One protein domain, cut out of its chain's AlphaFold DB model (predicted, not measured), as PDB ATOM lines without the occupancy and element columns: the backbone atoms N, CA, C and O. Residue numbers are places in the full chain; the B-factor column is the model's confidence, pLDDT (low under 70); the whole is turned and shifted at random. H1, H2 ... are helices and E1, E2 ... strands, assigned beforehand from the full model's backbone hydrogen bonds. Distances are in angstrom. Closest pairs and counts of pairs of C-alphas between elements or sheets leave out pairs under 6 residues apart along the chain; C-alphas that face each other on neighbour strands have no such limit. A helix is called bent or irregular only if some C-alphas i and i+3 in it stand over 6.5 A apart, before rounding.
ATOM      1  N   LYS A   6     195.604 180.822 198.612       77.50
ATOM      2  CA  LYS A   6     195.039 180.897 199.973       77.50
ATOM      3  C   LYS A   6     195.624 179.819 200.880       77.50
ATOM      4  O   LYS A   6     195.988 180.090 202.023       77.50
ATOM      5  N   LYS A   7     195.797 178.609 200.340       77.06
ATOM      6  CA  LYS A   7     196.430 177.495 201.053       77.06
ATOM      7  C   LYS A   7     197.879 177.814 201.423       77.06
ATOM      8  O   LYS A   7     198.285 177.564 202.552       77.06
ATOM      9  N   ARG A   8     198.645 178.425 200.511       81.75
ATOM     10  CA  ARG A   8     200.034 178.838 200.798       81.75
ATOM     11  C   ARG A   8     200.106 179.904 201.890       81.75
ATOM     12  O   ARG A   8     200.997 179.850 202.732       81.75
ATOM     13  N   GLN A   9     199.176 180.859 201.889       86.62
ATOM     14  CA  GLN A   9     199.116 181.889 202.925       86.62
ATOM     15  C   GLN A   9     198.804 181.289 204.303       86.62
ATOM     16  O   GLN A   9     199.449 181.660 205.282       86.62
ATOM     17  N   ALA A  10     197.864 180.344 204.376       85.75
ATOM     18  CA  ALA A  10     197.548 179.632 205.612       85.75
ATOM     19  C   ALA A  10     198.743 178.804 206.120       85.75
ATOM     20  O   ALA A  10     199.092 178.894 207.293       85.75
ATOM     21  N   GLU A  11     199.424 178.065 205.234       88.88
ATOM     22  CA  GLU A  11     200.633 177.298 205.573       88.88
ATOM     23  C   GLU A  11     201.762 178.194 206.106       88.88
ATOM     24  O   GLU A  11     202.450 177.814 207.054       88.88
ATOM     25  N   ARG A  12     201.946 179.388 205.525       91.75
ATOM     26  CA  ARG A  12     202.918 180.375 206.013       91.75
ATOM     27  C   ARG A  12     202.545 180.882 207.406       91.75
ATOM     28  O   ARG A  12     203.361 180.767 208.307       91.75
ATOM     29  N   ARG A  13     201.309 181.355 207.602       93.38
ATOM     30  CA  ARG A  13     200.836 181.843 208.914       93.38
ATOM     31  C   ARG A  13     200.973 180.788 210.008       93.38
ATOM     32  O   ARG A  13     201.352 181.105 211.129       93.38
ATOM     33  N   PHE A  14     200.683 179.532 209.675       95.19
ATOM     34  CA  PHE A  14     200.869 178.417 210.594       95.19
ATOM     35  C   PHE A  14     202.338 178.234 210.989       95.19
ATOM     36  O   PHE A  14     202.628 178.104 212.175       95.19
ATOM     37  N   ARG A  15     203.272 178.272 210.029       95.69
ATOM     38  CA  ARG A  15     204.713 178.210 210.329       95.69
ATOM     39  C   ARG A  15     205.158 179.370 211.211       95.69
ATOM     40  O   ARG A  15     205.802 179.112 212.218       95.69
ATOM     41  N   ASP A  16     204.736 180.590 210.886       96.44
ATOM     42  CA  ASP A  16     205.055 181.783 211.676       96.44
ATOM     43  C   ASP A  16     204.538 181.636 213.125       96.44
ATOM     44  O   ASP A  16     205.226 181.987 214.078       96.44
ATOM     45  N   THR A  17     203.350 181.042 213.310       97.12
ATOM     46  CA  THR A  17     202.767 180.764 214.639       97.12
ATOM     47  C   THR A  17     203.571 179.715 215.409       97.12
ATOM     48  O   THR A  17     203.839 179.887 216.596       97.12
ATOM     49  N   VAL A  18     203.970 178.628 214.741       97.50
ATOM     50  CA  VAL A  18     204.793 177.568 215.341       97.50
ATOM     51  C   VAL A  18     206.166 178.105 215.750       97.50
ATOM     52  O   VAL A  18     206.629 177.810 216.848       97.50
ATOM     53  N   GLU A  19     206.804 178.902 214.893       97.50
ATOM     54  CA  GLU A  19     208.094 179.537 215.181       97.50
ATOM     55  C   GLU A  19     207.982 180.519 216.350       97.50
ATOM     56  O   GLU A  19     208.771 180.431 217.286       97.50
ATOM     57  N   ALA A  20     206.958 181.379 216.367       97.75
ATOM     58  CA  ALA A  20     206.738 182.320 217.465       97.75
ATOM     59  C   ALA A  20     206.521 181.612 218.815       97.75
ATOM     60  O   ALA A  20     207.147 181.977 219.808       97.75
ATOM     61  N   ALA A  21     205.684 180.569 218.852       97.38
ATOM     62  CA  ALA A  21     205.438 179.802 220.073       97.38
ATOM     63  C   ALA A  21     206.682 179.022 220.537       97.38
ATOM     64  O   ALA A  21     206.941 178.908 221.736       97.38
ATOM     65  N   TYR A  22     207.484 178.505 219.602       97.81
ATOM     66  CA  TYR A  22     208.768 177.884 219.925       97.81
ATOM     67  C   TYR A  22     209.745 178.898 220.518       97.81
ATOM     68  O   TYR A  22     210.351 178.630 221.553       97.81
ATOM     69  N   ASP A  23     209.864 180.070 219.899       97.50
ATOM     70  CA  ASP A  23     210.763 181.136 220.331       97.50
ATOM     71  C   ASP A  23     210.384 181.701 221.705       97.50
ATOM     72  O   ASP A  23     211.274 181.996 222.503       97.50
ATOM     73  N   GLU A  24     209.087 181.785 222.010       97.31
ATOM     74  CA  GLU A  24     208.567 182.146 223.335       97.31
ATOM     75  C   GLU A  24     208.995 181.134 224.409       97.31
ATOM     76  O   GLU A  24     209.450 181.512 225.489       97.31
ATOM     77  N   LEU A  25     208.866 179.836 224.122       97.50
ATOM     78  CA  LEU A  25     209.104 178.762 225.094       97.50
ATOM     79  C   LEU A  25     210.581 178.380 225.244       97.50
ATOM     80  O   LEU A  25     210.990 177.830 226.272       97.50
ATOM     81  N   TYR A  26     211.401 178.652 224.232       96.75
ATOM     82  CA  TYR A  26     212.792 178.213 224.177       96.75
ATOM     83  C   TYR A  26     213.666 178.714 225.349       96.75
ATOM     84  O   TYR A  26     214.441 177.910 225.885       96.75
ATOM     85  N   PRO A  27     213.571 179.981 225.808       96.00
ATOM     86  CA  PRO A  27     214.304 180.442 226.987       96.00
ATOM     87  C   PRO A  27     213.923 179.670 228.255       96.00
ATOM     88  O   PRO A  27     214.809 179.176 228.952       96.00
ATOM     89  N   ALA A  28     212.623 179.476 228.503       96.50
ATOM     90  CA  ALA A  28     212.127 178.728 229.659       96.50
ATOM     91  C   ALA A  28     212.569 177.253 229.626       96.50
ATOM     92  O   ALA A  28     212.883 176.663 230.661       96.50
ATOM     93  N   ALA A  29     212.669 176.656 228.434       96.56
ATOM     94  CA  ALA A  29     213.185 175.300 228.267       96.56
ATOM     95  C   ALA A  29     214.688 175.199 228.594       96.56
ATOM     96  O   ALA A  29     215.122 174.235 229.227       96.56
ATOM     97  N   ASN A  30     215.492 176.201 228.222       95.19
ATOM     98  CA  ASN A  30     216.906 176.251 228.612       95.19
ATOM     99  C   ASN A  30     217.083 176.490 230.116       95.19
ATOM    100  O   ASN A  30     217.973 175.899 230.728       95.19
ATOM    101  N   GLU A  31     216.221 177.301 230.726       94.56
ATOM    102  CA  GLU A  31     216.197 177.496 232.175       94.56
ATOM    103  C   GLU A  31     215.873 176.182 232.904       94.56
ATOM    104  O   GLU A  31     216.617 175.770 233.792       94.56
ATOM    105  N   ALA A  32     214.834 175.464 232.465       95.31
ATOM    106  CA  ALA A  32     214.478 174.141 232.981       95.31
ATOM    107  C   ALA A  32     215.623 173.122 232.839       95.31
ATOM    108  O   ALA A  32     215.894 172.355 233.765       95.31
ATOM    109  N   LEU A  33     216.322 173.115 231.696       93.56
ATOM    110  CA  LEU A  33     217.521 172.297 231.512       93.56
ATOM    111  C   LEU A  33     218.595 172.658 232.540       93.56
ATOM    112  O   LEU A  33     219.238 171.765 233.098       93.56
ATOM    113  N   GLY A  34     218.783 173.950 232.802       91.19
ATOM    114  CA  GLY A  34     219.796 174.405 233.733       91.19
ATOM    115  C   GLY A  34     219.509 174.046 235.183       91.19
ATOM    116  O   GLY A  34     220.395 173.536 235.867       91.19
ATOM    117  N   GLU A  35     218.266 174.217 235.621       91.81
ATOM    118  CA  GLU A  35     217.802 173.766 236.935       91.81
ATOM    119  C   GLU A  35     217.962 172.256 237.097       91.81
ATOM    120  O   GLU A  35     218.504 171.790 238.101       91.81
ATOM    121  N   LEU A  36     217.545 171.486 236.086       90.62
ATOM    122  CA  LEU A  36     217.643 170.033 236.105       90.62
ATOM    123  C   LEU A  36     219.098 169.574 236.221       90.62
ATOM    124  O   LEU A  36     219.409 168.711 237.034       90.62
ATOM    125  N   LEU A  37     220.008 170.148 235.432       87.44
ATOM    126  CA  LEU A  37     221.436 169.841 235.524       87.44
ATOM    127  C   LEU A  37     222.030 170.280 236.872       87.44
ATOM    128  O   LEU A  37     222.828 169.540 237.456       87.44
ATOM    129  N   GLY A  38     221.590 171.425 237.397       85.56
ATOM    130  CA  GLY A  38     221.983 171.944 238.705       85.56
ATOM    131  C   GLY A  38     221.661 170.985 239.853       85.56
ATOM    132  O   GLY A  38     222.513 170.775 240.717       85.56
ATOM    133  N   GLN A  39     220.508 170.304 239.812       85.88
ATOM    134  CA  GLN A  39     220.135 169.265 240.792       85.88
ATOM    135  C   GLN A  39     221.149 168.111 240.869       85.88
ATOM    136  O   GLN A  39     221.241 167.427 241.886       85.88
ATOM    137  N   PHE A  40     221.937 167.898 239.812       81.06
ATOM    138  CA  PHE A  40     222.969 166.862 239.748       81.06
ATOM    139  C   PHE A  40     224.399 167.413 239.865       81.06
ATOM    140  O   PHE A  40     225.361 166.678 239.613       81.06
ATOM    141  N   GLY A  41     224.552 168.684 240.261       77.50
ATOM    142  CA  GLY A  41     225.847 169.351 240.414       77.50
ATOM    143  C   GLY A  41     226.517 169.694 239.083       77.50
ATOM    144  O   GLY A  41     227.737 169.846 239.021       77.50
ATOM    145  N   VAL A  42     225.742 169.776 237.998       74.19
ATOM    146  CA  VAL A  42     226.239 170.132 236.671       74.19
ATOM    147  C   VAL A  42     225.901 171.587 236.366       74.19
ATOM    148  O   VAL A  42     224.737 171.950 236.236       74.19
ATOM    149  N   VAL A  43     226.930 172.418 236.188       66.88
ATOM    150  CA  VAL A  43     226.748 173.813 235.766       66.88
ATOM    151  C   VAL A  43     226.290 173.845 234.305       66.88
ATOM    152  O   VAL A  43     226.978 173.361 233.402       66.88
ATOM    153  N   ALA A  44     225.102 174.404 234.094       56.28
ATOM    154  CA  ALA A  44     224.358 174.376 232.837       56.28
ATOM    155  C   ALA A  44     224.907 175.280 231.729       56.28
ATOM    156  O   ALA A  44     224.581 175.078 230.560       56.28
ATOM    157  N   ALA A  45     225.763 176.244 232.080       52.78
ATOM    158  CA  ALA A  45     226.242 177.318 231.203       52.78
ATOM    159  C   ALA A  45     227.011 176.857 229.941       52.78
ATOM    160  O   ALA A  45     227.517 177.688 229.198       52.78
ATOM    161  N   GLN A  46     227.126 175.551 229.681       58.09
ATOM    162  CA  GLN A  46     227.904 174.988 228.574       58.09
ATOM    163  C   GLN A  46     227.112 174.058 227.642       58.09
ATOM    164  O   GLN A  46     227.710 173.433 226.767       58.09
ATOM    165  N   THR A  47     225.796 173.885 227.809       68.19
ATOM    166  CA  THR A  47     225.029 172.999 226.909       68.19
ATOM    167  C   THR A  47     223.609 173.523 226.709       68.19
ATOM    168  O   THR A  47     222.690 173.006 227.341       68.19
ATOM    169  N   PRO A  48     223.410 174.554 225.865       85.19
ATOM    170  CA  PRO A  48     222.062 174.953 225.486       85.19
ATOM    171  C   PRO A  48     221.359 173.802 224.758       85.19
ATOM    172  O   PRO A  48     222.006 172.906 224.200       85.19
ATOM    173  N   LEU A  49     220.029 173.846 224.737       91.19
ATOM    174  CA  LEU A  49     219.253 173.010 223.826       91.19
ATOM    175  C   LEU A  49     219.716 173.245 222.382       91.19
ATOM    176  O   LEU A  49     220.189 174.325 222.024       91.19
ATOM    177  N   ALA A  50     219.590 172.226 221.535       89.00
ATOM    178  CA  ALA A  50     219.729 172.434 220.103       89.00
ATOM    179  C   ALA A  50     218.492 173.188 219.595       89.00
ATOM    180  O   ALA A  50     217.360 172.781 219.868       89.00
ATOM    181  N   ARG A  51     218.701 174.266 218.837       91.81
ATOM    182  CA  ARG A  51     217.614 175.000 218.181       91.81
ATOM    183  C   ARG A  51     217.294 174.351 216.833       91.81
ATOM    184  O   ARG A  51     217.711 174.835 215.787       91.81
ATOM    185  N   ASP A  52     216.615 173.211 216.884       94.12
ATOM    186  CA  ASP A  52     216.232 172.424 215.709       94.12
ATOM    187  C   ASP A  52     214.716 172.205 215.718       94.12
ATOM    188  O   ASP A  52     214.196 171.405 216.497       94.12
ATOM    189  N   LEU A  53     214.014 172.974 214.883       96.38
ATOM    190  CA  LEU A  53     212.564 172.956 214.732       96.38
ATOM    191  C   LEU A  53     212.210 172.635 213.282       96.38
ATOM    192  O   LEU A  53     212.649 173.307 212.352       96.38
ATOM    193  N   THR A  54     211.364 171.628 213.080       95.94
ATOM    194  CA  THR A  54     210.874 171.252 211.753       95.94
ATOM    195  C   THR A  54     209.357 171.109 211.743       95.94
ATOM    196  O   THR A  54     208.780 170.396 212.557       95.94
ATOM    197  N   VAL A  55     208.709 171.695 210.734       95.62
ATOM    198  CA  VAL A  55     207.276 171.507 210.464       95.62
ATOM    199  C   VAL A  55     207.082 170.565 209.279       95.62
ATOM    200  O   VAL A  55     207.446 170.902 208.145       95.62
ATOM    201  N   ARG A  56     206.495 169.388 209.524       93.50
ATOM    202  CA  ARG A  56     206.200 168.375 208.493       93.50
ATOM    203  C   ARG A  56     205.090 167.435 208.936       93.50
ATOM    204  O   ARG A  56     204.829 167.309 210.124       93.50
ATOM    205  N   ASP A  57     204.489 166.716 207.997       92.00
ATOM    206  CA  ASP A  57     203.480 165.722 208.348       92.00
ATOM    207  C   ASP A  57     204.125 164.481 208.990       92.00
ATOM    208  O   ASP A  57     205.045 163.871 208.428       92.00
ATOM    209  N   ILE A  58     203.659 164.116 210.184       91.44
ATOM    210  CA  ILE A  58     204.130 162.951 210.952       91.44
ATOM    211  C   ILE A  58     202.996 161.980 211.308       91.44
ATOM    212  O   ILE A  58     203.198 161.033 212.074       91.44
ATOM    213  N   GLY A  59     201.819 162.147 210.701       90.19
ATOM    214  CA  GLY A  59     200.687 161.239 210.848       90.19
ATOM    215  C   GLY A  59     199.879 161.510 212.106       90.19
ATOM    216  O   GLY A  59     199.495 162.639 212.366       90.19
ATOM    217  N   ARG A  60     199.608 160.469 212.897       90.69
ATOM    218  CA  ARG A  60     198.710 160.580 214.062       90.69
ATOM    219  C   ARG A  60     199.331 161.269 215.286       90.69
ATOM    220  O   ARG A  60     198.668 161.389 216.305       90.69
ATOM    221  N   ALA A  61     200.599 161.669 215.219       91.62
ATOM    222  CA  ALA A  61     201.271 162.381 216.303       91.62
ATOM    223  C   ALA A  61     201.168 163.896 216.087       91.62
ATOM    224  O   ALA A  61     201.365 164.351 214.964       91.62
ATOM    225  N   ALA A  62     200.879 164.668 217.136       93.69
ATOM    226  CA  ALA A  62     200.831 166.135 217.073       93.69
ATOM    227  C   ALA A  62     202.237 166.749 217.001       93.69
ATOM    228  O   ALA A  62     202.496 167.659 216.215       93.69
ATOM    229  N   GLY A  63     203.162 166.179 217.767       94.62
ATOM    230  CA  GLY A  63     204.569 166.540 217.792       94.62
ATOM    231  C   GLY A  63     205.452 165.305 217.923       94.62
ATOM    232  O   GLY A  63     204.973 164.173 218.070       94.62
ATOM    233  N   LYS A  64     206.760 165.518 217.786       94.81
ATOM    234  CA  LYS A  64     207.775 164.523 218.109       94.81
ATOM    235  C   LYS A  64     209.128 165.165 218.403       94.81
ATOM    236  O   LYS A  64     209.678 165.856 217.550       94.81
ATOM    237  N   CYS A  65     209.742 164.769 219.508       94.44
ATOM    238  CA  CYS A  65     211.158 164.976 219.763       94.44
ATOM    239  C   CYS A  65     211.995 163.873 219.093       94.44
ATOM    240  O   CYS A  65     211.833 162.669 219.331       94.44
ATOM    241  N   GLY A  66     212.894 164.284 218.206       88.38
ATOM    242  CA  GLY A  66     213.882 163.444 217.551       88.38
ATOM    243  C   GLY A  66     215.163 163.269 218.376       88.38
ATOM    244  O   GLY A  66     215.327 163.851 219.451       88.38
ATOM    245  N   PRO A  67     216.112 162.465 217.868       81.19
ATOM    246  CA  PRO A  67     217.457 162.405 218.425       81.19
ATOM    247  C   PRO A  67     218.089 163.802 218.433       81.19
ATOM    248  O   PRO A  67     217.970 164.533 217.460       81.19
ATOM    249  N   GLY A  68     218.790 164.164 219.505       82.50
ATOM    250  CA  GLY A  68     219.445 165.474 219.603       82.50
ATOM    251  C   GLY A  68     218.571 166.585 220.158       82.50
ATOM    252  O   GLY A  68     219.069 167.693 220.288       82.50
ATOM    253  N   GLY A  69     217.321 166.287 220.522       89.25
ATOM    254  CA  GLY A  69     216.382 167.306 220.986       89.25
ATOM    255  C   GLY A  69     215.680 168.050 219.849       89.25
ATOM    256  O   GLY A  69     215.053 169.067 220.107       89.25
ATOM    257  N   ALA A  70     215.774 167.555 218.608       93.69
ATOM    258  CA  ALA A  70     215.083 168.139 217.464       93.69
ATOM    259  C   ALA A  70     213.563 168.081 217.656       93.69
ATOM    260  O   ALA A  70     213.005 166.995 217.819       93.69
ATOM    261  N   VAL A  71     212.886 169.220 217.611       96.50
ATOM    262  CA  VAL A  71     211.435 169.327 217.769       96.50
ATOM    263  C   VAL A  71     210.772 169.291 216.399       96.50
ATOM    264  O   VAL A  71     211.085 170.068 215.500       96.50
ATOM    265  N   ILE A  72     209.834 168.365 216.224       96.62
ATOM    266  CA  ILE A  72     209.080 168.204 214.985       96.62
ATOM    267  C   ILE A  72     207.611 168.451 215.289       96.62
ATOM    268  O   ILE A  72     207.025 167.720 216.080       96.62
ATOM    269  N   ILE A  73     207.009 169.436 214.629       96.81
ATOM    270  CA  ILE A  73     205.591 169.772 214.779       96.81
ATOM    271  C   ILE A  73     204.823 169.305 213.545       96.81
ATOM    272  O   ILE A  73     205.247 169.527 212.403       96.81
ATOM    273  N   ASN A  74     203.696 168.628 213.771       95.62
ATOM    274  CA  ASN A  74     202.871 168.115 212.691       95.62
ATOM    275  C   ASN A  74     202.179 169.259 211.947       95.62
ATOM    276  O   ASN A  74     201.455 170.049 212.546       95.62
ATOM    277  N   CYS A  75     202.326 169.314 210.622       94.56
ATOM    278  CA  CYS A  75     201.629 170.319 209.820       94.56
ATOM    279  C   CYS A  75     200.101 170.185 209.835       94.56
ATOM    280  O   CYS A  75     199.414 171.138 209.484       94.56
ATOM    281  N   GLN A  76     199.557 169.040 210.260       94.00
ATOM    282  CA  GLN A  76     198.118 168.872 210.475       94.00
ATOM    283  C   GLN A  76     197.569 169.739 211.624       94.00
ATOM    284  O   GLN A  76     196.368 169.996 211.648       94.00
ATOM    285  N   LEU A  77     198.424 170.263 212.517       95.00
ATOM    286  CA  LEU A  77     198.021 171.221 213.559       95.00
ATOM    287  C   LEU A  77     197.568 172.578 213.018       95.00
ATOM    288  O   LEU A  77     197.026 173.380 213.767       95.00
ATOM    289  N   ILE A  78     197.693 172.826 211.713       94.31
ATOM    290  CA  ILE A  78     197.064 173.988 211.077       94.31
ATOM    291  C   ILE A  78     195.544 174.047 211.314       94.31
ATOM    292  O   ILE A  78     194.971 175.131 211.305       94.31
ATOM    293  N   GLY A  79     194.893 172.896 211.532       91.81
ATOM    294  CA  GLY A  79     193.476 172.809 211.901       91.81
ATOM    295  C   GLY A  79     193.194 172.893 213.405       91.81
ATOM    296  O   GLY A  79     192.033 172.833 213.791       91.81
ATOM    297  N   PHE A  80     194.232 173.008 214.237       92.94
ATOM    298  CA  PHE A  80     194.176 172.950 215.701       92.94
ATOM    299  C   PHE A  80     195.096 174.028 216.310       92.94
ATOM    300  O   PHE A  80     196.090 173.699 216.958       92.94
ATOM    301  N   PRO A  81     194.842 175.325 216.042       90.94
ATOM    302  CA  PRO A  81     195.755 176.402 216.426       90.94
ATOM    303  C   PRO A  81     195.956 176.521 217.942       90.94
ATOM    304  O   PRO A  81     197.066 176.820 218.378       90.94
ATOM    305  N   ASP A  82     194.921 176.229 218.731       91.94
ATOM    306  CA  ASP A  82     194.967 176.309 220.196       91.94
ATOM    307  C   ASP A  82     195.886 175.235 220.811       91.94
ATOM    308  O   ASP A  82     196.460 175.441 221.875       91.94
ATOM    309  N   ASP A  83     196.112 174.123 220.103       93.19
ATOM    310  CA  ASP A  83     196.965 173.016 220.548       93.19
ATOM    311  C   ASP A  83     198.448 173.183 220.164       93.19
ATOM    312  O   ASP A  83     199.297 172.375 220.562       93.19
ATOM    313  N   ILE A  84     198.792 174.201 219.360       94.75
ATOM    314  CA  ILE A  84     200.164 174.402 218.859       94.75
ATOM    315  C   ILE A  84     201.128 174.627 220.021       94.75
ATOM    316  O   ILE A  84     202.172 173.972 220.097       94.75
ATOM    317  N   ARG A  85     200.780 175.551 220.920       95.19
ATOM    318  CA  ARG A  85     201.650 175.949 222.028       95.19
ATOM    319  C   ARG A  85     201.900 174.780 222.980       95.19
ATOM    320  O   ARG A  85     203.054 174.508 223.311       95.19
ATOM    321  N   ASP A  86     200.847 174.058 223.347       94.44
ATOM    322  CA  ASP A  86     200.931 172.899 224.240       94.44
ATOM    323  C   ASP A  86     201.755 171.771 223.615       94.44
ATOM    324  O   ASP A  86     202.628 171.200 224.268       94.44
ATOM    325  N   THR A  87     201.568 171.515 222.316       95.38
ATOM    326  CA  THR A  87     202.387 170.533 221.591       95.38
ATOM    327  C   THR A  87     203.867 170.926 221.609       95.38
ATOM    328  O   THR A  87     204.735 170.081 221.824       95.38
ATOM    329  N   ILE A  88     204.190 172.204 221.400       96.44
ATOM    330  CA  ILE A  88     205.579 172.680 221.439       96.44
ATOM    331  C   ILE A  88     206.167 172.529 222.845       96.44
ATOM    332  O   ILE A  88     207.289 172.034 222.976       96.44
ATOM    333  N   ALA A  89     205.418 172.891 223.888       96.88
ATOM    334  CA  ALA A  89     205.827 172.701 225.278       96.88
ATOM    335  C   ALA A  89     206.108 171.218 225.587       96.88
ATOM    336  O   ALA A  89     207.147 170.894 226.173       96.88
ATOM    337  N   HIS A  90     205.244 170.313 225.117       96.25
ATOM    338  CA  HIS A  90     205.403 168.866 225.259       96.25
ATOM    339  C   HIS A  90     206.718 168.363 224.644       96.25
ATOM    340  O   HIS A  90     207.483 167.624 225.276       96.25
ATOM    341  N   GLU A  91     207.008 168.765 223.404       96.75
ATOM    342  CA  GLU A  91     208.204 168.308 222.696       96.75
ATOM    343  C   GLU A  91     209.490 168.965 223.208       96.75
ATOM    344  O   GLU A  91     210.523 168.295 223.305       96.75
ATOM    345  N   LEU A  92     209.440 170.237 223.617       97.25
ATOM    346  CA  LEU A  92     210.561 170.898 224.292       97.25
ATOM    347  C   LEU A  92     210.888 170.226 225.628       97.25
ATOM    348  O   LEU A  92     212.065 170.059 225.949       97.25
ATOM    349  N   ALA A  93     209.886 169.759 226.379       96.88
ATOM    350  CA  ALA A  93     210.129 168.988 227.594       96.88
ATOM    351  C   ALA A  93     210.895 167.684 227.304       96.88
ATOM    352  O   ALA A  93     211.832 167.344 228.031       96.88
ATOM    353  N   HIS A  94     210.584 166.978 226.209       95.75
ATOM    354  CA  HIS A  94     211.394 165.828 225.774       95.75
ATOM    355  C   HIS A  94     212.822 166.236 225.397       95.75
ATOM    356  O   HIS A  94     213.769 165.549 225.790       95.75
ATOM    357  N   ALA A  95     212.993 167.357 224.689       96.06
ATOM    358  CA  ALA A  95     214.308 167.863 224.299       96.06
ATOM    359  C   ALA A  95     215.192 168.189 225.516       96.06
ATOM    360  O   ALA A  95     216.374 167.830 225.533       96.06
ATOM    361  N   VAL A  96     214.618 168.787 226.566       95.38
ATOM    362  CA  VAL A  96     215.285 169.018 227.859       95.38
ATOM    363  C   VAL A  96     215.768 167.712 228.477       95.38
ATOM    364  O   VAL A  96     216.950 167.589 228.808       95.38
ATOM    365  N   ILE A  97     214.895 166.709 228.592       93.62
ATOM    366  CA  ILE A  97     215.249 165.426 229.212       93.62
ATOM    367  C   ILE A  97     216.325 164.690 228.405       93.62
ATOM    368  O   ILE A  97     217.279 164.168 228.984       93.62
ATOM    369  N   GLU A  98     216.217 164.661 227.076       91.62
ATOM    370  CA  GLU A  98     217.216 164.040 226.198       91.62
ATOM    371  C   GLU A  98     218.581 164.738 226.306       91.62
ATOM    372  O   GLU A  98     219.622 164.078 226.379       91.62
ATOM    373  N   THR A  99     218.589 166.069 226.382       91.25
ATOM    374  CA  THR A  99     219.819 166.862 226.497       91.25
ATOM    375  C   THR A  99     220.473 166.665 227.865       91.25
ATOM    376  O   THR A  99     221.672 166.377 227.941       91.25
ATOM    377  N   ALA A 100     219.686 166.697 228.945       90.00
ATOM    378  CA  ALA A 100     220.165 166.420 230.297       90.00
ATOM    379  C   ALA A 100     220.765 165.010 230.409       90.00
ATOM    380  O   ALA A 100     221.857 164.828 230.952       90.00
ATOM    381  N   ARG A 101     220.106 164.004 229.820       87.75
ATOM    382  CA  ARG A 101     220.618 162.627 229.773       87.75
ATOM    383  C   ARG A 101     221.980 162.523 229.111       87.75
ATOM    384  O   ARG A 101     222.856 161.827 229.623       87.75
ATOM    385  N   ARG A 102     222.170 163.204 227.981       86.62
ATOM    386  CA  ARG A 102     223.449 163.214 227.258       86.62
ATOM    387  C   ARG A 102     224.543 163.888 228.070       86.62
ATOM    388  O   ARG A 102     225.631 163.328 228.195       86.62
ATOM    389  N   ALA A 103     224.239 165.037 228.669       85.06
ATOM    390  CA  ALA A 103     225.184 165.767 229.505       85.06
ATOM    391  C   ALA A 103     225.651 164.916 230.703       85.06
ATOM    392  O   ALA A 103     226.857 164.780 230.933       85.06
ATOM    393  N   LEU A 104     224.713 164.267 231.404       83.06
ATOM    394  CA  LEU A 104     224.988 163.397 232.558       83.06
ATOM    395  C   LEU A 104     225.632 162.055 232.170       83.06
ATOM    396  O   LEU A 104     226.369 161.463 232.958       83.06
ATOM    397  N   GLY A 105     225.358 161.558 230.963       77.75
ATOM    398  CA  GLY A 105     225.906 160.305 230.440       77.75
ATOM    399  C   GLY A 105     227.300 160.425 229.817       77.75
ATOM    400  O   GLY A 105     227.909 159.394 229.520       77.75
ATOM    401  N   SER A 106     227.807 161.646 229.611       73.31
ATOM    402  CA  SER A 106     229.067 161.885 228.902       73.31
ATOM    403  C   SER A 106     230.279 161.271 229.638       73.31
ATOM    404  O   SER A 106     230.397 161.399 230.862       73.31
ATOM    405  N   PRO A 107     231.218 160.608 228.926       65.00
ATOM    406  CA  PRO A 107     232.399 159.988 229.538       65.00
ATOM    407  C   PRO A 107     233.250 160.963 230.362       65.00
ATOM    408  O   PRO A 107     233.747 160.588 231.421       65.00
ATOM    409  N   ALA A 108     233.336 162.223 229.924       61.91
ATOM    410  CA  ALA A 108     234.065 163.293 230.604       61.91
ATOM    411  C   ALA A 108     233.498 163.638 231.994       61.91
ATOM    412  O   ALA A 108     234.231 164.104 232.859       61.91
ATOM    413  N   ARG A 109     232.203 163.386 232.239       61.81
ATOM    414  CA  ARG A 109     231.511 163.743 233.496       61.81
ATOM    415  C   ARG A 109     231.164 162.532 234.364       61.81
ATOM    416  O   ARG A 109     230.701 162.678 235.494       61.81
ATOM    417  N   ARG A 110     231.478 161.323 233.884       55.38
ATOM    418  CA  ARG A 110     231.246 160.036 234.565       55.38
ATOM    419  C   ARG A 110     231.976 159.908 235.907       55.38
ATOM    420  O   ARG A 110     231.569 159.102 236.742       55.38
ATOM    421  N   PHE A 111     233.042 160.685 236.096       52.03
ATOM    422  CA  PHE A 111     233.867 160.693 237.305       52.03
ATOM    423  C   PHE A 111     233.349 161.632 238.399       52.03
ATOM    424  O   PHE A 111     233.678 161.416 239.559       52.03
ATOM    425  N   ILE A 112     232.506 162.612 238.053       57.84
ATOM    426  CA  ILE A 112     232.040 163.651 238.984       57.84
ATOM    427  C   ILE A 112     230.777 163.189 239.729       57.84
ATOM    428  O   ILE A 112     230.629 163.463 240.914       57.84
ATOM    429  N   ASN A 113     229.879 162.433 239.074       65.12
ATOM    430  CA  ASN A 113     228.652 161.945 239.715       65.12
ATOM    431  C   ASN A 113     228.151 160.605 239.126       65.12
ATOM    432  O   ASN A 113     227.267 160.554 238.265       65.12
ATOM    433  N   ARG A 114     228.724 159.478 239.588       67.38
ATOM    434  CA  ARG A 114     228.373 158.121 239.105       67.38
ATOM    435  C   ARG A 114     226.897 157.761 239.328       67.38
ATOM    436  O   ARG A 114     226.335 157.020 238.519       67.38
ATOM    437  N   GLY A 115     226.284 158.271 240.400       71.31
ATOM    438  CA  GLY A 115     224.874 158.049 240.729       71.31
ATOM    439  C   GLY A 115     223.942 158.714 239.717       71.31
ATOM    440  O   GLY A 115     223.114 158.032 239.111       71.31
ATOM    441  N   ALA A 116     224.157 160.003 239.441       71.12
ATOM    442  CA  ALA A 116     223.399 160.756 238.440       71.12
ATOM    443  C   ALA A 116     223.526 160.143 237.034       71.12
ATOM    444  O   ALA A 116     222.528 159.908 236.352       71.12
ATOM    445  N   ALA A 117     224.747 159.772 236.632       72.31
ATOM    446  CA  ALA A 117     224.994 159.123 235.346       72.31
ATOM    447  C   ALA A 117     224.324 157.740 235.225       72.31
ATOM    448  O   ALA A 117     224.066 157.266 234.115       72.31
ATOM    449  N   ARG A 118     224.087 157.036 236.341       75.94
ATOM    450  CA  ARG A 118     223.343 155.767 236.365       75.94
ATOM    451  C   ARG A 118     221.837 156.015 236.308       75.94
ATOM    452  O   ARG A 118     221.166 155.349 235.523       75.94
ATOM    453  N   ALA A 119     221.329 156.980 237.073       74.69
ATOM    454  CA  ALA A 119     219.918 157.356 237.082       74.69
ATOM    455  C   ALA A 119     219.450 157.840 235.699       74.69
ATOM    456  O   ALA A 119     218.476 157.312 235.175       74.69
ATOM    457  N   ALA A 120     220.213 158.722 235.045       75.75
ATOM    458  CA  ALA A 120     219.895 159.247 233.712       75.75
ATOM    459  C   ALA A 120     219.817 158.165 232.614       75.75
ATOM    460  O   ALA A 120     219.100 158.321 231.622       75.75
ATOM    461  N   ARG A 121     220.523 157.039 232.797       75.19
ATOM    462  CA  ARG A 121     220.466 155.871 231.900       75.19
ATOM    463  C   ARG A 121     219.240 154.987 232.133       75.19
ATOM    464  O   ARG A 121     218.917 154.178 231.263       75.19
ATOM    465  N   SER A 122     218.559 155.127 233.271       78.19
ATOM    466  CA  SER A 122     217.295 154.438 233.513       78.19
ATOM    467  C   SER A 122     216.237 154.929 232.527       78.19
ATOM    468  O   SER A 122     216.076 156.128 232.302       78.19
ATOM    469  N   ARG A 123     215.490 153.988 231.944       77.00
ATOM    470  CA  ARG A 123     214.268 154.272 231.173       77.00
ATOM    471  C   ARG A 123     212.995 154.148 232.014       77.00
ATOM    472  O   ARG A 123     211.901 154.298 231.484       77.00
ATOM    473  N   ASN A 124     213.156 153.907 233.312       80.31
ATOM    474  CA  ASN A 124     212.084 153.724 234.282       80.31
ATOM    475  C   ASN A 124     212.115 154.841 235.336       80.31
ATOM    476  O   ASN A 124     213.141 155.506 235.512       80.31
ATOM    477  N   GLY A 125     211.012 154.989 236.071       85.88
ATOM    478  CA  GLY A 125     210.890 155.959 237.162       85.88
ATOM    479  C   GLY A 125     210.918 157.399 236.656       85.88
ATOM    480  O   GLY A 125     210.318 157.714 235.628       85.88
ATOM    481  N   ASP A 126     211.646 158.260 237.360       86.94
ATOM    482  CA  ASP A 126     211.711 159.704 237.100       86.94
ATOM    483  C   ASP A 126     212.173 160.061 235.685       86.94
ATOM    484  O   ASP A 126     211.717 161.048 235.111       86.94
ATOM    485  N   TRP A 127     213.022 159.208 235.107       88.00
ATOM    486  CA  TRP A 127     213.583 159.355 233.767       88.00
ATOM    487  C   TRP A 127     212.761 158.647 232.679       88.00
ATOM    488  O   TRP A 127     213.153 158.669 231.515       88.00
ATOM    489  N   ALA A 128     211.640 157.990 232.989       88.81
ATOM    490  CA  ALA A 128     210.767 157.457 231.936       88.81
ATOM    491  C   ALA A 128     210.362 158.563 230.937       88.81
ATOM    492  O   ALA A 128     210.409 159.743 231.279       88.81
ATOM    493  N   ALA A 129     209.954 158.192 229.715       87.56
ATOM    494  CA  ALA A 129     209.619 159.159 228.655       87.56
ATOM    495  C   ALA A 129     208.668 160.271 229.141       87.56
ATOM    496  O   ALA A 129     208.883 161.432 228.839       87.56
ATOM    497  N   HIS A 130     207.699 159.911 229.986       92.69
ATOM    498  CA  HIS A 130     206.808 160.844 230.681       92.69
ATOM    499  C   HIS A 130     206.865 160.640 232.206       92.69
ATOM    500  O   HIS A 130     205.833 160.512 232.878       92.69
ATOM    501  N   GLY A 131     208.085 160.481 232.730       92.25
ATOM    502  CA  GLY A 131     208.399 160.332 234.155       92.25
ATOM    503  C   GLY A 131     208.282 161.646 234.934       92.25
ATOM    504  O   GLY A 131     207.869 162.668 234.386       92.25
ATOM    505  N   ALA A 132     208.626 161.628 236.224       93.31
ATOM    506  CA  ALA A 132     208.480 162.789 237.106       93.31
ATOM    507  C   ALA A 132     209.248 164.027 236.610       93.31
ATOM    508  O   ALA A 132     208.695 165.126 236.627       93.31
ATOM    509  N   LEU A 133     210.474 163.847 236.100       93.94
ATOM    510  CA  LEU A 133     211.284 164.956 235.584       93.94
ATOM    511  C   LEU A 133     210.648 165.573 234.341       93.94
ATOM    512  O   LEU A 133     210.499 166.788 234.268       93.94
ATOM    513  N   TRP A 134     210.203 164.733 233.402       95.75
ATOM    514  CA  TRP A 134     209.504 165.205 232.208       95.75
ATOM    515  C   TRP A 134     208.235 165.983 232.581       95.75
ATOM    516  O   TRP A 134     208.045 167.091 232.098       95.75
ATOM    517  N   LYS A 135     207.413 165.461 233.504       95.62
ATOM    518  CA  LYS A 135     206.189 166.145 233.962       95.62
ATOM    519  C   LYS A 135     206.480 167.491 234.621       95.62
ATOM    520  O   LYS A 135     205.708 168.427 234.451       95.62
ATOM    521  N   SER A 136     207.567 167.578 235.387       95.31
ATOM    522  CA  SER A 136     207.995 168.832 236.010       95.31
ATOM    523  C   SER A 136     208.351 169.877 234.954       95.31
ATOM    524  O   SER A 136     207.900 171.014 235.048       95.31
ATOM    525  N   VAL A 137     209.123 169.485 233.935       96.44
ATOM    526  CA  VAL A 137     209.507 170.382 232.837       96.44
ATOM    527  C   VAL A 137     208.291 170.768 231.995       96.44
ATOM    528  O   VAL A 137     208.094 171.950 231.744       96.44
ATOM    529  N   ALA A 138     207.444 169.806 231.621       96.06
ATOM    530  CA  ALA A 138     206.228 170.047 230.844       96.06
ATOM    531  C   ALA A 138     205.337 171.113 231.507       96.06
ATOM    532  O   ALA A 138     205.001 172.113 230.877       96.06
ATOM    533  N   ARG A 139     205.074 170.979 232.816       95.75
ATOM    534  CA  ARG A 139     204.311 171.975 233.588       95.75
ATOM    535  C   ARG A 139     204.976 173.337 233.655       95.75
ATOM    536  O   ARG A 139     204.283 174.344 233.564       95.75
ATOM    537  N   LYS A 140     206.304 173.385 233.778       95.88
ATOM    538  CA  LYS A 140     207.041 174.654 233.751       95.88
ATOM    539  C   LYS A 140     206.897 175.372 232.401       95.88
ATOM    540  O   LYS A 140     206.875 176.595 232.369       95.88
ATOM    541  N   LEU A 141     206.750 174.626 231.306       96.06
ATOM    542  CA  LEU A 141     206.522 175.171 229.960       96.06
ATOM    543  C   LEU A 141     205.039 175.471 229.659       96.06
ATOM    544  O   LEU A 141     204.710 175.978 228.585       96.06
ATOM    545  N   GLY A 142     204.143 175.207 230.612       92.06
ATOM    546  CA  GLY A 142     202.708 175.450 230.483       92.06
ATOM    547  C   GLY A 142     201.904 174.281 229.906       92.06
ATOM    548  O   GLY A 142     200.707 174.445 229.718       92.06
TER     549      GLY A 142
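What this domain is: This is residues 6 to 142 of the 212 residues of the protein "M48 family metallopeptidase" of Xanthomonadales bacterium (UniProt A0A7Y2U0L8). Two long helices, the bent H1 and H3, run the same way along a rod; arm H1b lies side by side with H3, and a small sheet of three strands covers part of H3 and H1a. The short H5 packs on H3 and H1b away from the sheet, and H4 folds back on the last residues of H3. The printed part has 137 residues with five named helices and three named strands, in the order H1 E1 E2 E3 H2 H3 H4 H5; the sheet runs E1 E3 E2 and is mixed, and the class is mostly helix. The whole is compact, with a radius of gyration of the C-alphas of 15.9 A and spans of 57 by 28 by 24 A.

How they stand to each other: H1, residues 6 to 38, was assigned as one helix by its hydrogen bonds but is bent: C-alphas 24 and 27 are 7.0 A apart. Its arms, H1a (6 to 24) and H1b (27 to 38), stand at a steep tilt of 37 degrees, only just past shallow. E1 (53 to 56) is parallel to E3 (71 to 74), with N 54 and O 71 2.9 A apart. E2 (63 to 65) and E3 form a hairpin, antiparallel, with N 64 and O 72 2.8 A apart. H2 (75 to 79) only grazes the sheet with residues 75 to 77. H3 (81 to 105) is on the sheet at a height of 6.1 A, over E3 and E2, along the strands at 11 degrees to E2 on the local plane. H1a and H3 on one face of the sheet make two layers, helices and sheet. H1a touches H3 with residues 18 to 22 alone, C-alphas of Ala 21 and Arg 85 closest at 5.7 A, at a steep tilt of 46 degrees. H1b touches H3 at a shallow tilt of 29 degrees, C-alphas of Leu 33 and Val 96 closest at 5.4 A. H4 (114 to 119) forms a helical hairpin with H3; the C-alphas of Leu 104 and Ala 117 are closest, 5.1 A. H5 (132 to 140) touches H3 at a steep tilt of 44 degrees, opposite ways, C-alphas of Ala 93 and Ala 138 closest at 5.2 A. Each O i to N i+4 pair is within hydrogen-bond range in H1a, H1b, H4 and H5; H3 has 19 of 21, and H2 has 0 of 1 but 2 of 2 O i to N i+3 pairs.

Where its parts are: H1a begins at C-alpha 6, (195.039, 180.897, 199.973), and is 27.0 A long; H1b is 16.4 A. H3 is 36.9 A and only just irregular, with C-alphas 82 and 85 6.9 A apart. H5, 12.4 A, ends at C-alpha 140, (207.041, 174.654, 233.751).

The domain as a whole: The C-alphas of Lys 6 and Phe 111, the two farthest apart, are 57.5 A apart. The printed part has no cut; the links H1 to E1 and H4 to H5 are long. Mean pLDDT of the printed part is 87.7, and residues 43 to 47 and 107 to 114 are under 70.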